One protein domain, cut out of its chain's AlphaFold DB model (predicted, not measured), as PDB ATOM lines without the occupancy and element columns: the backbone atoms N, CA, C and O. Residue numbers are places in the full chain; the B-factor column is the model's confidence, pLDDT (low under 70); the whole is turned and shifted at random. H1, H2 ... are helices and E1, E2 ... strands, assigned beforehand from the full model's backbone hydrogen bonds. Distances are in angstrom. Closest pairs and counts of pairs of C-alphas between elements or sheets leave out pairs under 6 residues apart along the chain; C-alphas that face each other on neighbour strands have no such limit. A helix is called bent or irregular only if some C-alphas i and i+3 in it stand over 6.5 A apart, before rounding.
ATOM      1  N   GLY A   5     199.449 207.749 255.055       74.44
ATOM      2  CA  GLY A   5     198.998 207.605 256.437       74.44
ATOM      3  C   GLY A   5     199.992 206.856 257.339       74.44
ATOM      4  O   GLY A   5     200.008 207.072 258.553       74.44
ATOM      5  N   ASP A   6     200.871 206.027 256.766       81.12
ATOM      6  CA  ASP A   6     201.871 205.237 257.495       81.12
ATOM      7  C   ASP A   6     202.882 206.118 258.225       81.12
ATOM      8  O   ASP A   6     203.342 205.748 259.307       81.12
ATOM      9  N   ALA A   7     203.164 207.311 257.689       82.38
ATOM     10  CA  ALA A   7     204.047 208.297 258.307       82.38
ATOM     11  C   ALA A   7     203.612 208.644 259.744       82.38
ATOM     12  O   ALA A   7     204.430 208.943 260.611       82.38
ATOM     13  N   PHE A   8     202.317 208.537 260.039       88.06
ATOM     14  CA  PHE A   8     201.756 208.898 261.333       88.06
ATOM     15  C   PHE A   8     201.705 207.744 262.343       88.06
ATOM     16  O   PHE A   8     201.420 207.986 263.518       88.06
ATOM     17  N   ARG A   9     201.984 206.496 261.933       86.88
ATOM     18  CA  ARG A   9     201.811 205.303 262.792       86.88
ATOM     19  C   ARG A   9     202.635 205.355 264.076       86.88
ATOM     20  O   ARG A   9     202.192 204.854 265.110       86.88
ATOM     21  N   LEU A  10     203.805 205.989 264.032       89.38
ATOM     22  CA  LEU A  10     204.717 206.076 265.173       89.38
ATOM     23  C   LEU A  10     204.385 207.204 266.163       89.38
ATOM     24  O   LEU A  10     204.927 207.183 267.268       89.38
ATOM     25  N   LEU A  11     203.465 208.131 265.851       91.44
ATOM     26  CA  LEU A  11     203.128 209.256 266.743       91.44
ATOM     27  C   LEU A  11     202.730 208.793 268.149       91.44
ATOM     28  O   LEU A  11     203.238 209.310 269.143       91.44
ATOM     29  N   GLY A  12     201.859 207.783 268.236       89.62
ATOM     30  CA  GLY A  12     201.417 207.233 269.519       89.62
ATOM     31  C   GLY A  12     202.536 206.502 270.265       89.62
ATOM     32  O   GLY A  12     202.737 206.725 271.459       89.62
ATOM     33  N   ALA A  13     203.295 205.660 269.557       89.62
ATOM     34  CA  ALA A  13     204.373 204.861 270.138       89.62
ATOM     35  C   ALA A  13     205.506 205.735 270.703       89.62
ATOM     36  O   ALA A  13     205.961 205.498 271.826       89.62
ATOM     37  N   VAL A  14     205.913 206.763 269.952       91.50
ATOM     38  CA  VAL A  14     206.939 207.740 270.344       91.50
ATOM     39  C   VAL A  14     206.418 208.671 271.441       91.50
ATOM     40  O   VAL A  14     207.119 208.919 272.421       91.50
ATOM     41  N   GLY A  15     205.168 209.140 271.343       90.69
ATOM     42  CA  GLY A  15     204.545 209.985 272.368       90.69
ATOM     43  C   GLY A  15     204.523 209.332 273.757       90.69
ATOM     44  O   GLY A  15     204.777 210.000 274.761       90.69
ATOM     45  N   ALA A  16     204.327 208.011 273.806       89.88
ATOM     46  CA  ALA A  16     204.304 207.222 275.037       89.88
ATOM     47  C   ALA A  16     205.694 206.918 275.637       89.88
ATOM     48  O   ALA A  16     205.778 206.256 276.678       89.88
ATOM     49  N   VAL A  17     206.798 207.319 274.997       89.75
ATOM     50  CA  VAL A  17     208.142 207.152 275.574       89.75
ATOM     51  C   VAL A  17     208.297 208.095 276.768       89.75
ATOM     52  O   VAL A  17     208.050 209.303 276.678       89.75
ATOM     53  N   GLN A  18     208.661 207.508 277.908       87.75
ATOM     54  CA  GLN A  18     208.862 208.202 279.177       87.75
ATOM     55  C   GLN A  18     210.316 208.648 279.332       87.75
ATOM     56  O   GLN A  18     211.208 208.102 278.691       87.75
ATOM     57  N   ASN A  19     210.535 209.630 280.211       89.06
ATOM     58  CA  ASN A  19     211.855 210.181 280.525       89.06
ATOM     59  C   ASN A  19     212.680 210.590 279.288       89.06
ATOM     60  O   ASN A  19     213.895 210.420 279.238       89.06
ATOM     61  N   ALA A  20     212.004 211.112 278.270       91.44
ATOM     62  CA  ALA A  20     212.641 211.583 277.057       91.44
ATOM     63  C   ALA A  20     211.936 212.834 276.544       91.44
ATOM     64  O   ALA A  20     210.712 212.966 276.664       91.44
ATOM     65  N   LYS A  21     212.706 213.723 275.925       93.81
ATOM     66  CA  LYS A  21     212.188 214.750 275.031       93.81
ATOM     67  C   LYS A  21     211.930 214.106 273.671       93.81
ATOM     68  O   LYS A  21     212.740 213.322 273.184       93.81
ATOM     69  N   LYS A  22     210.774 214.402 273.076       94.88
ATOM     70  CA  LYS A  22     210.369 213.840 271.784       94.88
ATOM     71  C   LYS A  22     210.020 214.957 270.829       94.88
ATOM     72  O   LYS A  22     209.240 215.840 271.183       94.88
ATOM     73  N   THR A  23     210.551 214.875 269.621       96.88
ATOM     74  CA  THR A  23     210.207 215.782 268.530       96.88
ATOM     75  C   THR A  23     209.813 214.984 267.300       96.88
ATOM     76  O   THR A  23     210.249 213.848 267.104       96.88
ATOM     77  N   VAL A  24     208.969 215.586 266.474       96.44
ATOM     78  CA  VAL A  24     208.591 215.067 265.168       96.44
ATOM     79  C   VAL A  24     208.704 216.174 264.131       96.44
ATOM     80  O   VAL A  24     208.295 217.312 264.368       96.44
ATOM     81  N   THR A  25     209.248 215.809 262.978       96.44
ATOM     82  CA  THR A  25     209.234 216.618 261.765       96.44
ATOM     83  C   THR A  25     208.370 215.907 260.738       96.44
ATOM     84  O   THR A  25     208.627 214.747 260.422       96.44
ATOM     85  N   LEU A  26     207.344 216.589 260.233       94.56
ATOM     86  CA  LEU A  26     206.516 216.112 259.130       94.56
ATOM     87  C   LEU A  26     206.820 216.967 257.906       94.56
ATOM     88  O   LEU A  26     206.746 218.195 257.976       94.56
ATOM     89  N   THR A  27     207.139 216.323 256.793       95.12
ATOM     90  CA  THR A  27     207.345 216.979 255.501       95.12
ATOM     91  C   THR A  27     206.632 216.194 254.424       95.12
ATOM     92  O   THR A  27     206.787 214.975 254.355       95.12
ATOM     93  N   GLY A  28     205.900 216.870 253.555       92.12
ATOM     94  CA  GLY A  28     205.223 216.199 252.462       92.12
ATOM     95  C   GLY A  28     204.510 217.166 251.547       92.12
ATOM     96  O   GLY A  28     204.534 218.379 251.753       92.12
ATOM     97  N   ASP A  29     203.850 216.600 250.559       94.56
ATOM     98  CA  ASP A  29     203.149 217.327 249.522       94.56
ATOM     99  C   ASP A  29     202.016 216.469 248.959       94.56
ATOM    100  O   ASP A  29     201.992 215.241 249.116       94.56
ATOM    101  N   TYR A  30     201.032 217.123 248.350       94.19
ATOM    102  CA  TYR A  30     200.009 216.426 247.586       94.19
ATOM    103  C   TYR A  30     199.473 217.253 246.419       94.19
ATOM    104  O   TYR A  30     199.412 218.483 246.471       94.19
ATOM    105  N   GLU A  31     199.013 216.548 245.384       96.19
ATOM    106  CA  GLU A  31     198.295 217.099 244.237       96.19
ATOM    107  C   GLU A  31     196.809 216.731 244.336       96.19
ATOM    108  O   GLU A  31     196.421 215.567 244.477       96.19
ATOM    109  N   THR A  32     195.942 217.732 244.252       94.50
ATOM    110  CA  THR A  32     194.489 217.539 244.172       94.50
ATOM    111  C   THR A  32     194.085 216.954 242.815       94.50
ATOM    112  O   THR A  32     194.807 217.060 241.828       94.50
ATOM    113  N   THR A  33     192.875 216.400 242.712       93.50
ATOM    114  CA  THR A  33     192.342 215.850 241.448       93.50
ATOM    115  C   THR A  33     192.330 216.856 240.291       93.50
ATOM    116  O   THR A  33     192.414 216.458 239.132       93.50
ATOM    117  N   PHE A  34     192.253 218.154 240.597       94.12
ATOM    118  CA  PHE A  34     192.244 219.238 239.610       94.12
ATOM    119  C   PHE A  34     193.632 219.849 239.351       94.12
ATOM    120  O   PHE A  34     193.727 220.867 238.672       94.12
ATOM    121  N   GLY A  35     194.705 219.244 239.871       92.50
ATOM    122  CA  GLY A  35     196.086 219.648 239.592       92.50
ATOM    123  C   GLY A  35     196.645 220.763 240.479       92.50
ATOM    124  O   GLY A  35     197.755 221.224 240.239       92.50
ATOM    125  N   SER A  36     195.912 221.225 241.500       96.31
ATOM    126  CA  SER A  36     196.471 222.138 242.513       96.31
ATOM    127  C   SER A  36     197.380 221.388 243.479       96.31
ATOM    128  O   SER A  36     197.046 220.265 243.857       96.31
ATOM    129  N   THR A  37     198.464 222.020 243.924       96.19
ATOM    130  CA  THR A  37     199.439 221.438 244.855       96.19
ATOM    131  C   THR A  37     199.350 222.057 246.251       96.19
ATOM    132  O   THR A  37     198.902 223.193 246.421       96.19
ATOM    133  N   MET A  38     199.775 221.296 247.256       95.69
ATOM    134  CA  MET A  38     199.936 221.728 248.645       95.69
ATOM    135  C   MET A  38     201.246 221.166 249.191       95.69
ATOM    136  O   MET A  38     201.535 219.993 248.975       95.69
ATOM    137  N   GLU A  39     201.985 221.976 249.947       96.25
ATOM    138  CA  GLU A  39     203.188 221.563 250.674       96.25
ATOM    139  C   GLU A  39     202.955 221.647 252.182       96.25
ATOM    140  O   GLU A  39     202.251 222.526 252.684       96.25
ATOM    141  N   ILE A  40     203.555 220.717 252.918       94.44
ATOM    142  CA  ILE A  40     203.370 220.558 254.355       94.44
ATOM    143  C   ILE A  40     204.738 220.520 255.019       94.44
ATOM    144  O   ILE A  40     205.587 219.693 254.681       94.44
ATOM    145  N   LYS A  41     204.919 221.380 256.023       96.81
ATOM    146  CA  LYS A  41     206.044 221.327 256.954       96.81
ATOM    147  C   LYS A  41     205.547 221.545 258.381       96.81
ATOM    148  O   LYS A  41     204.925 222.562 258.673       96.81
ATOM    149  N   PHE A  42     205.855 220.607 259.268       97.25
ATOM    150  CA  PHE A  42     205.590 220.711 260.701       97.25
ATOM    151  C   PHE A  42     206.827 220.283 261.489       97.25
ATOM    152  O   PHE A  42     207.446 219.274 261.162       97.25
ATOM    153  N   GLU A  43     207.155 221.020 262.545       97.62
ATOM    154  CA  GLU A  43     208.201 220.683 263.511       97.62
ATOM    155  C   GLU A  43     207.651 220.946 264.916       97.62
ATOM    156  O   GLU A  43     207.215 222.056 265.217       97.62
ATOM    157  N   GLY A  44     207.637 219.929 265.778       96.62
ATOM    158  CA  GLY A  44     207.037 220.067 267.105       96.62
ATOM    159  C   GLY A  44     207.034 218.776 267.911       96.62
ATOM    160  O   GLY A  44     207.833 217.871 267.662       96.62
ATOM    161  N   SER A  45     206.144 218.684 268.900       96.31
ATOM    162  CA  SER A  45     205.980 217.468 269.699       96.31
ATOM    163  C   SER A  45     205.070 216.443 268.997       96.31
ATOM    164  O   SER A  45     204.206 216.823 268.201       96.31
ATOM    165  N   PRO A  46     205.195 215.136 269.300       95.50
ATOM    166  CA  PRO A  46     204.247 214.132 268.815       95.50
ATOM    167  C   PRO A  46     202.791 214.383 269.233       95.50
ATOM    168  O   PRO A  46     201.882 213.949 268.532       95.50
ATOM    169  N   ASP A  47     202.554 215.060 270.361       93.50
ATOM    170  CA  ASP A  47     201.200 215.390 270.813       93.50
ATOM    171  C   ASP A  47     200.592 216.520 269.978       93.50
ATOM    172  O   ASP A  47     199.455 216.394 269.524       93.50
ATOM    173  N   ASP A  48     201.374 217.559 269.678       96.25
ATOM    174  CA  ASP A  48     200.947 218.672 268.819       96.25
ATOM    175  C   ASP A  48     200.762 218.242 267.354       96.25
ATOM    176  O   ASP A  48     199.978 218.832 266.614       96.25
ATOM    177  N   ALA A  49     201.442 217.176 266.924       95.88
ATOM    178  CA  ALA A  49     201.283 216.607 265.588       95.88
ATOM    179  C   ALA A  49     199.976 215.813 265.400       95.88
ATOM    180  O   ALA A  49     199.578 215.572 264.259       95.88
ATOM    181  N   LYS A  50     199.283 215.406 266.475       93.06
ATOM    182  CA  LYS A  50     197.996 214.684 266.387       93.06
ATOM    183  C   LYS A  50     196.914 215.486 265.646       93.06
ATOM    184  O   LYS A  50     196.389 214.961 264.667       93.06
ATOM    185  N   PRO A  51     196.605 216.746 266.015       94.88
ATOM    186  CA  PRO A  51     195.628 217.535 265.265       94.88
ATOM    187  C   PRO A  51     196.072 217.816 263.820       94.88
ATOM    188  O   PRO A  51     195.232 217.870 262.925       94.88
ATOM    189  N   VAL A  52     197.380 217.941 263.559       94.44
ATOM    190  CA  VAL A  52     197.911 218.119 262.193       94.44
ATOM    191  C   VAL A  52     197.662 216.876 261.342       94.44
ATOM    192  O   VAL A  52     197.192 216.986 260.212       94.44
ATOM    193  N   LYS A  53     197.920 215.686 261.895       92.88
ATOM    194  CA  LYS A  53     197.567 214.404 261.276       92.88
ATOM    195  C   LYS A  53     196.076 214.357 260.947       92.88
ATOM    196  O   LYS A  53     195.729 214.047 259.811       92.88
ATOM    197  N   ASP A  54     195.210 214.670 261.908       94.06
ATOM    198  CA  ASP A  54     193.756 214.576 261.721       94.06
ATOM    199  C   ASP A  54     193.245 215.540 260.636       94.06
ATOM    200  O   ASP A  54     192.293 215.224 259.922       94.06
ATOM    201  N   PHE A  55     193.914 216.683 260.458       93.88
ATOM    202  CA  PHE A  55     193.639 217.628 259.376       93.88
ATOM    203  C   PHE A  55     194.128 217.136 258.001       93.88
ATOM    204  O   PHE A  55     193.400 217.234 257.012       93.88
ATOM    205  N   ILE A  56     195.351 216.607 257.926       92.50
ATOM    206  CA  ILE A  56     196.023 216.264 256.662       92.50
ATOM    207  C   ILE A  56     195.629 214.884 256.124       92.50
ATOM    208  O   ILE A  56     195.532 214.703 254.910       92.50
ATOM    209  N   GLU A  57     195.383 213.899 256.989       91.75
ATOM    210  CA  GLU A  57     195.117 212.514 256.583       91.75
ATOM    211  C   GLU A  57     193.927 212.380 255.602       91.75
ATOM    212  O   GLU A  57     194.073 211.681 254.593       91.75
ATOM    213  N   PRO A  58     192.785 213.080 255.783       93.38
ATOM    214  CA  PRO A  58     191.710 213.088 254.789       93.38
ATOM    215  C   PRO A  58     192.127 213.681 253.434       93.38
ATOM    216  O   PRO A  58     191.692 213.183 252.396       93.38
ATOM    217  N   GLN A  59     192.986 214.708 253.432       93.00
ATOM    218  CA  GLN A  59     193.459 215.363 252.205       93.00
ATOM    219  C   GLN A  59     194.363 214.427 251.403       93.00
ATOM    220  O   GLN A  59     194.151 214.241 250.208       93.00
ATOM    221  N   LEU A  60     195.303 213.748 252.069       91.88
ATOM    222  CA  LEU A  60     196.170 212.747 251.438       91.88
ATOM    223  C   LEU A  60     195.347 211.597 250.841       91.88
ATOM    224  O   LEU A  60     195.591 211.169 249.711       91.88
ATOM    225  N   ARG A  61     194.332 211.102 251.559       91.25
ATOM    226  CA  ARG A  61     193.451 210.043 251.039       91.25
ATOM    227  C   ARG A  61     192.723 210.468 249.762       91.25
ATOM    228  O   ARG A  61     192.612 209.652 248.852       91.25
ATOM    229  N   ALA A  62     192.269 211.719 249.687       92.31
ATOM    230  CA  ALA A  62     191.577 212.273 248.523       92.31
ATOM    231  C   ALA A  62     192.516 212.729 247.388       92.31
ATOM    232  O   ALA A  62     192.054 212.946 246.269       92.31
ATOM    233  N   ALA A  63     193.812 212.892 247.662       93.25
ATOM    234  CA  ALA A  63     194.785 213.395 246.703       93.25
ATOM    235  C   ALA A  63     195.103 212.395 245.583       93.25
ATOM    236  O   ALA A  63     195.207 211.181 245.809       93.25
ATOM    237  N   LYS A  64     195.314 212.948 244.384       93.00
ATOM    238  CA  LYS A  64     195.711 212.233 243.169       93.00
ATOM    239  C   LYS A  64     197.145 211.720 243.279       93.00
ATOM    240  O   LYS A  64     197.384 210.552 242.992       93.00
ATOM    241  N   ASP A  65     198.054 212.580 243.725       92.19
ATOM    242  CA  ASP A  65     199.431 212.233 244.078       92.19
ATOM    243  C   ASP A  65     199.745 212.766 245.477       92.19
ATOM    244  O   ASP A  65     199.145 213.748 245.917       92.19
ATOM    245  N   LYS A  66     200.603 212.066 246.216       93.12
ATOM    246  CA  LYS A  66     200.870 212.336 247.629       93.12
ATOM    247  C   LYS A  66     202.180 211.724 248.097       93.12
ATOM    248  O   LYS A  66     202.452 210.545 247.874       93.12
ATOM    249  N   ASN A  67     202.891 212.490 248.909       90.25
ATOM    250  CA  ASN A  67     204.078 212.052 249.615       90.25
ATOM    251  C   ASN A  67     204.077 212.602 251.047       90.25
ATOM    252  O   ASN A  67     203.689 213.742 251.291       90.25
ATOM    253  N   MET A  68     204.494 211.788 252.014       90.88
ATOM    254  CA  MET A  68     204.568 212.191 253.417       90.88
ATOM    255  C   MET A  68     205.692 211.471 254.161       90.88
ATOM    256  O   MET A  68     205.733 210.249 254.291       90.88
ATOM    257  N   THR A  69     206.598 212.243 254.732       90.62
ATOM    258  CA  THR A  69     207.688 211.741 255.561       90.62
ATOM    259  C   THR A  69     207.508 212.243 256.982       90.62
ATOM    260  O   THR A  69     207.256 213.425 257.205       90.62
ATOM    261  N   ALA A  70     207.669 211.340 257.946       90.81
ATOM    262  CA  ALA A  70     207.741 211.676 259.357       90.81
ATOM    263  C   ALA A  70     209.086 211.223 259.920       90.81
ATOM    264  O   ALA A  70     209.465 210.059 259.789       90.81
ATOM    265  N   ILE A  71     209.791 212.143 260.567       92.44
ATOM    266  CA  ILE A  71     211.046 211.878 261.266       92.44
ATOM    267  C   ILE A  71     210.797 212.102 262.749       92.44
ATOM    268  O   ILE A  71     210.358 213.176 263.152       92.44
ATOM    269  N   PHE A  72     211.088 211.089 263.558       91.25
ATOM    270  CA  PHE A  72     210.943 211.139 265.007       91.25
ATOM    271  C   PHE A  72     212.321 211.162 265.654       91.25
ATOM    272  O   PHE A  72     213.170 210.343 265.313       91.25
ATOM    273  N   ALA A  73     212.517 212.053 266.622       92.44
ATOM    274  CA  ALA A  73     213.695 212.045 267.479       92.44
ATOM    275  C   ALA A  73     213.281 211.848 268.939       92.44
ATOM    276  O   ALA A  73     212.299 212.429 269.411       92.44
ATOM    277  N   ILE A  74     214.033 210.998 269.639       91.25
ATOM    278  CA  ILE A  74     213.852 210.680 271.054       91.25
ATOM    279  C   ILE A  74     215.180 210.953 271.751       91.25
ATOM    280  O   ILE A  74     216.181 210.305 271.460       91.25
ATOM    281  N   GLU A  75     215.175 211.893 272.685       90.81
ATOM    282  CA  GLU A  75     216.335 212.283 273.481       90.81
ATOM    283  C   GLU A  75     216.068 211.900 274.943       90.81
ATOM    284  O   GLU A  75     215.236 212.516 275.610       90.81
ATOM    285  N   PHE A  76     216.709 210.834 275.429       88.69
ATOM    286  CA  PHE A  76     216.509 210.323 276.791       88.69
ATOM    287  C   PHE A  76     217.236 211.186 277.826       88.69
ATOM    288  O   PHE A  76     218.445 211.401 277.724       88.69
ATOM    289  N   ASN A  77     216.525 211.618 278.872       83.75
ATOM    290  CA  ASN A  77     217.126 212.389 279.958       83.75
ATOM    291  C   ASN A  77     218.078 211.480 280.755       83.75
ATOM    292  O   ASN A  77     217.623 210.594 281.483       83.75
ATOM    293  N   GLY A  78     219.387 211.701 280.619       82.25
ATOM    294  CA  GLY A  78     220.421 210.866 281.246       82.25
ATOM    295  C   GLY A  78     220.839 209.637 280.427       82.25
ATOM    296  O   GLY A  78     221.529 208.770 280.957       82.25
ATOM    297  N   GLY A  79     220.450 209.567 279.149       81.00
ATOM    298  CA  GLY A  79     220.754 208.445 278.260       81.00
ATOM    299  C   GLY A  79     219.764 207.284 278.384       81.00
ATOM    300  O   GLY A  79     218.929 207.234 279.288       81.00
ATOM    301  N   LEU A  80     219.830 206.346 277.437       77.50
ATOM    302  CA  LEU A  80     219.047 205.114 277.500       77.50
ATOM    303  C   LEU A  80     219.758 204.124 278.439       77.50
ATOM    304  O   LEU A  80     220.909 203.773 278.163       77.50
ATOM    305  N   PRO A  81     219.121 203.647 279.525       72.81
ATOM    306  CA  PRO A  81     219.727 202.640 280.386       72.81
ATOM    307  C   PRO A  81     220.013 201.365 279.590       72.81
ATOM    308  O   PRO A  81     219.097 200.742 279.058       72.81
ATOM    309  N   MET A  82     221.287 200.977 279.523       77.56
ATOM    310  CA  MET A  82     221.727 199.752 278.839       77.56
ATOM    311  C   MET A  82     221.639 198.510 279.739       77.56
ATOM    312  O   MET A  82     221.857 197.393 279.283       77.56
ATOM    313  N   SER A  83     221.340 198.698 281.026       71.38
ATOM    314  CA  SER A  83     221.059 197.626 281.981       71.38
ATOM    315  C   SER A  83     219.555 197.358 282.065       71.38
ATOM    316  O   SER A  83     218.773 198.302 282.187       71.38
ATOM    317  N   GLY A  84     219.153 196.087 282.113       76.81
ATOM    318  CA  GLY A  84     217.743 195.692 282.193       76.81
ATOM    319  C   GLY A  84     217.130 195.454 280.812       76.81
ATOM    320  O   GLY A  84     217.838 195.037 279.908       76.81
ATOM    321  N   ASP A  85     215.821 195.685 280.672       82.50
ATOM    322  CA  ASP A  85     215.041 195.376 279.459       82.50
ATOM    323  C   ASP A  85     214.497 196.623 278.730       82.50
ATOM    324  O   ASP A  85     213.582 196.544 277.907       82.50
ATOM    325  N   ALA A  86     215.016 197.809 279.070       81.38
ATOM    326  CA  ALA A  86     214.552 199.075 278.510       81.38
ATOM    327  C   ALA A  86     214.811 199.204 276.991       81.38
ATOM    328  O   ALA A  86     213.885 199.624 276.285       81.38
ATOM    329  N   PRO A  87     215.994 198.828 276.455       82.62
ATOM    330  CA  PRO A  87     216.238 198.834 275.013       82.62
ATOM    331  C   PRO A  87     215.318 197.871 274.255       82.62
ATOM    332  O   PRO A  87     214.733 198.246 273.239       82.62
ATOM    333  N   GLU A  88     215.118 196.660 274.776       86.38
ATOM    334  CA  GLU A  88     214.274 195.629 274.172       86.38
ATOM    335  C   GLU A  88     212.810 196.065 274.152       86.38
ATOM    336  O   GLU A  88     212.154 195.966 273.117       86.38
ATOM    337  N   LYS A  89     212.302 196.635 275.252       85.19
ATOM    338  CA  LYS A  89     210.936 197.181 275.318       85.19
ATOM    339  C   LYS A  89     210.724 198.349 274.364       85.19
ATOM    340  O   LYS A  89     209.632 198.497 273.809       85.19
ATOM    341  N   LEU A  90     211.736 199.197 274.177       86.06
ATOM    342  CA  LEU A  90     211.678 200.279 273.198       86.06
ATOM    343  C   LEU A  90     211.630 199.714 271.774       86.06
ATOM    344  O   LEU A  90     210.754 200.097 270.998       86.06
ATOM    345  N   ALA A  91     212.518 198.773 271.448       84.56
ATOM    346  CA  ALA A  91     212.565 198.121 270.143       84.56
ATOM    347  C   ALA A  91     211.262 197.368 269.832       84.56
ATOM    348  O   ALA A  91     210.690 197.523 268.751       84.56
ATOM    349  N   GLU A  92     210.738 196.612 270.795       86.06
ATOM    350  CA  GLU A  92     209.460 195.912 270.683       86.06
ATOM    351  C   GLU A  92     208.310 196.901 270.457       86.06
ATOM    352  O   GLU A  92     207.475 196.709 269.573       86.06
ATOM    353  N   ARG A  93     208.277 198.006 271.208       86.25
ATOM    354  CA  ARG A  93     207.247 199.031 271.035       86.25
ATOM    355  C   ARG A  93     207.293 199.640 269.639       86.25
ATOM    356  O   ARG A  93     206.240 199.760 269.028       86.25
ATOM    357  N   LEU A  94     208.465 200.041 269.149       85.94
ATOM    358  CA  LEU A  94     208.597 200.708 267.849       85.94
ATOM    359  C   LEU A  94     208.336 199.743 266.680       85.94
ATOM    360  O   LEU A  94     207.634 200.102 265.733       85.94
ATOM    361  N   SER A  95     208.826 198.502 266.767       82.38
ATOM    362  CA  SER A  95     208.650 197.481 265.720       82.38
ATOM    363  C   SER A  95     207.190 197.087 265.490       82.38
ATOM    364  O   SER A  95     206.800 196.875 264.345       82.38
ATOM    365  N   ARG A  96     206.346 197.082 266.533       79.62
ATOM    366  CA  ARG A  96     204.900 196.804 266.408       79.62
ATOM    367  C   ARG A  96     204.168 197.749 265.449       79.62
ATOM    368  O   ARG A  96     203.146 197.362 264.889       79.62
ATOM    369  N   PHE A  97     204.664 198.973 265.271       74.25
ATOM    370  CA  PHE A  97     204.027 200.000 264.435       74.25
ATOM    371  C   PHE A  97     204.800 200.287 263.138       74.25
ATOM    372  O   PHE A  97     204.282 200.965 262.251       74.25
TER     373      PHE A  97
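What this domain is: This is residues 5 to 97 of the 118 residues of an uncharacterized protein of Rhodospirillaceae bacterium (UniProt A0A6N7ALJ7). What does the domain look like at first sight? A long, narrow sheet of three strands makes a slab, with H3 and the short H1 and H2 over one face and the other face bare; after the last strand the link turns back and H4 packs on H2, off the sheet, while residues 81 to 89 stick out. What is it built of? The printed part has 93 residues, with four named helices and three named strands in the order H1, H2, E1, E2, H3, E3, H4, and its class is mixed, helices and strands; the sheet runs E2, E1, E3, all antiparallel. How compact is it? It is loose, with a radius of gyration of the C-alphas of 15.7 A, and its outline is a rod spanning 56 by 22 by 16 A.

Where its parts are: What comes first along the printed part? H1, residues 5 to 8, begins with C-alpha 5 at (198.998, 207.605, 256.437), and H2 follows at residues 10 to 15. Where are the strands? E1 takes residues 20 to 31 and measures 36.2 A from first to last C-alpha, starting at C-alpha 20 at (212.641, 211.583, 277.057). E2, residues 37 to 44, measures 23.6 A, and E3, residues 65 to 76, measures 37.0 A. Where are the other helices? H3, residues 49 to 62, lies between E2 and E3 along the chain and measures 20.1 A; it is only just irregular, with C-alphas 55 and 58 6.7 A apart. H4, residues 86 to 95, measures 14.2 A and ends with C-alpha 95 at (208.650, 197.481, 265.720).

How they stand to each other: How are the strands paired? E1 is the inner strand; it forms an antiparallel hairpin with E2, at 177 degrees between directions, where N 26 and O 42 are 2.8 A apart, within hydrogen-bond range. On the other side of E1, E3 is antiparallel at 172 degrees, with N 21 and O 75 at 2.8 A and N 69 and O 27 at 2.8 A, within hydrogen-bond range. How do the helices sit on the sheet? H2 and H3 on one face of the sheet make two layers, a layer of helices and a layer of strands: H3 has a height of 9.7 A over the sheet and runs along the strands, at 22 degrees to E1 on the local plane, and H2 has a height of 8.7 A. H1 is on the same face, only just over E3, at a height of 6.7 A, the closest C-alphas of the two being those of Ala 7 and Ala 70, 5.1 A apart. E2, H3 and E3 form a split strand-helix-strand unit, two strands running the same way with E1 between them, and its crossover is right-handed. How do the helices meet each other, and what of their backbones? H1 and H3 only just touch, with 3 pairs of C-alphas within 8 A, the closest those of Gly 5 and Glu 57 at 6.3 A. H4 is not on the sheet but touches H2, the closest C-alphas being those of Ala 13 and Leu 94 at 6.4 A; H4 and H3 are apart. Every O i to N i+4 pair is within hydrogen-bond range in H2 and H4, and 8 of 10 are in H3; H1 is too short for such a pair.

The domain as a whole: How far does it reach? The two C-alphas farthest apart are those of Phe 34 and Ser 83, at 55.6 A. Which stretch stands free? Residues 81 to 89 do, of which 86 to 89 belong to H4; the body without them spans 50 by 23 by 16 A. Are there cuts, long links or weak places? The printed part has no cut and no long link, the link from E3 to H4 being short with 9 residues; the mean pLDDT of the printed part is 89.9, and no printed residue is under 70 in this model.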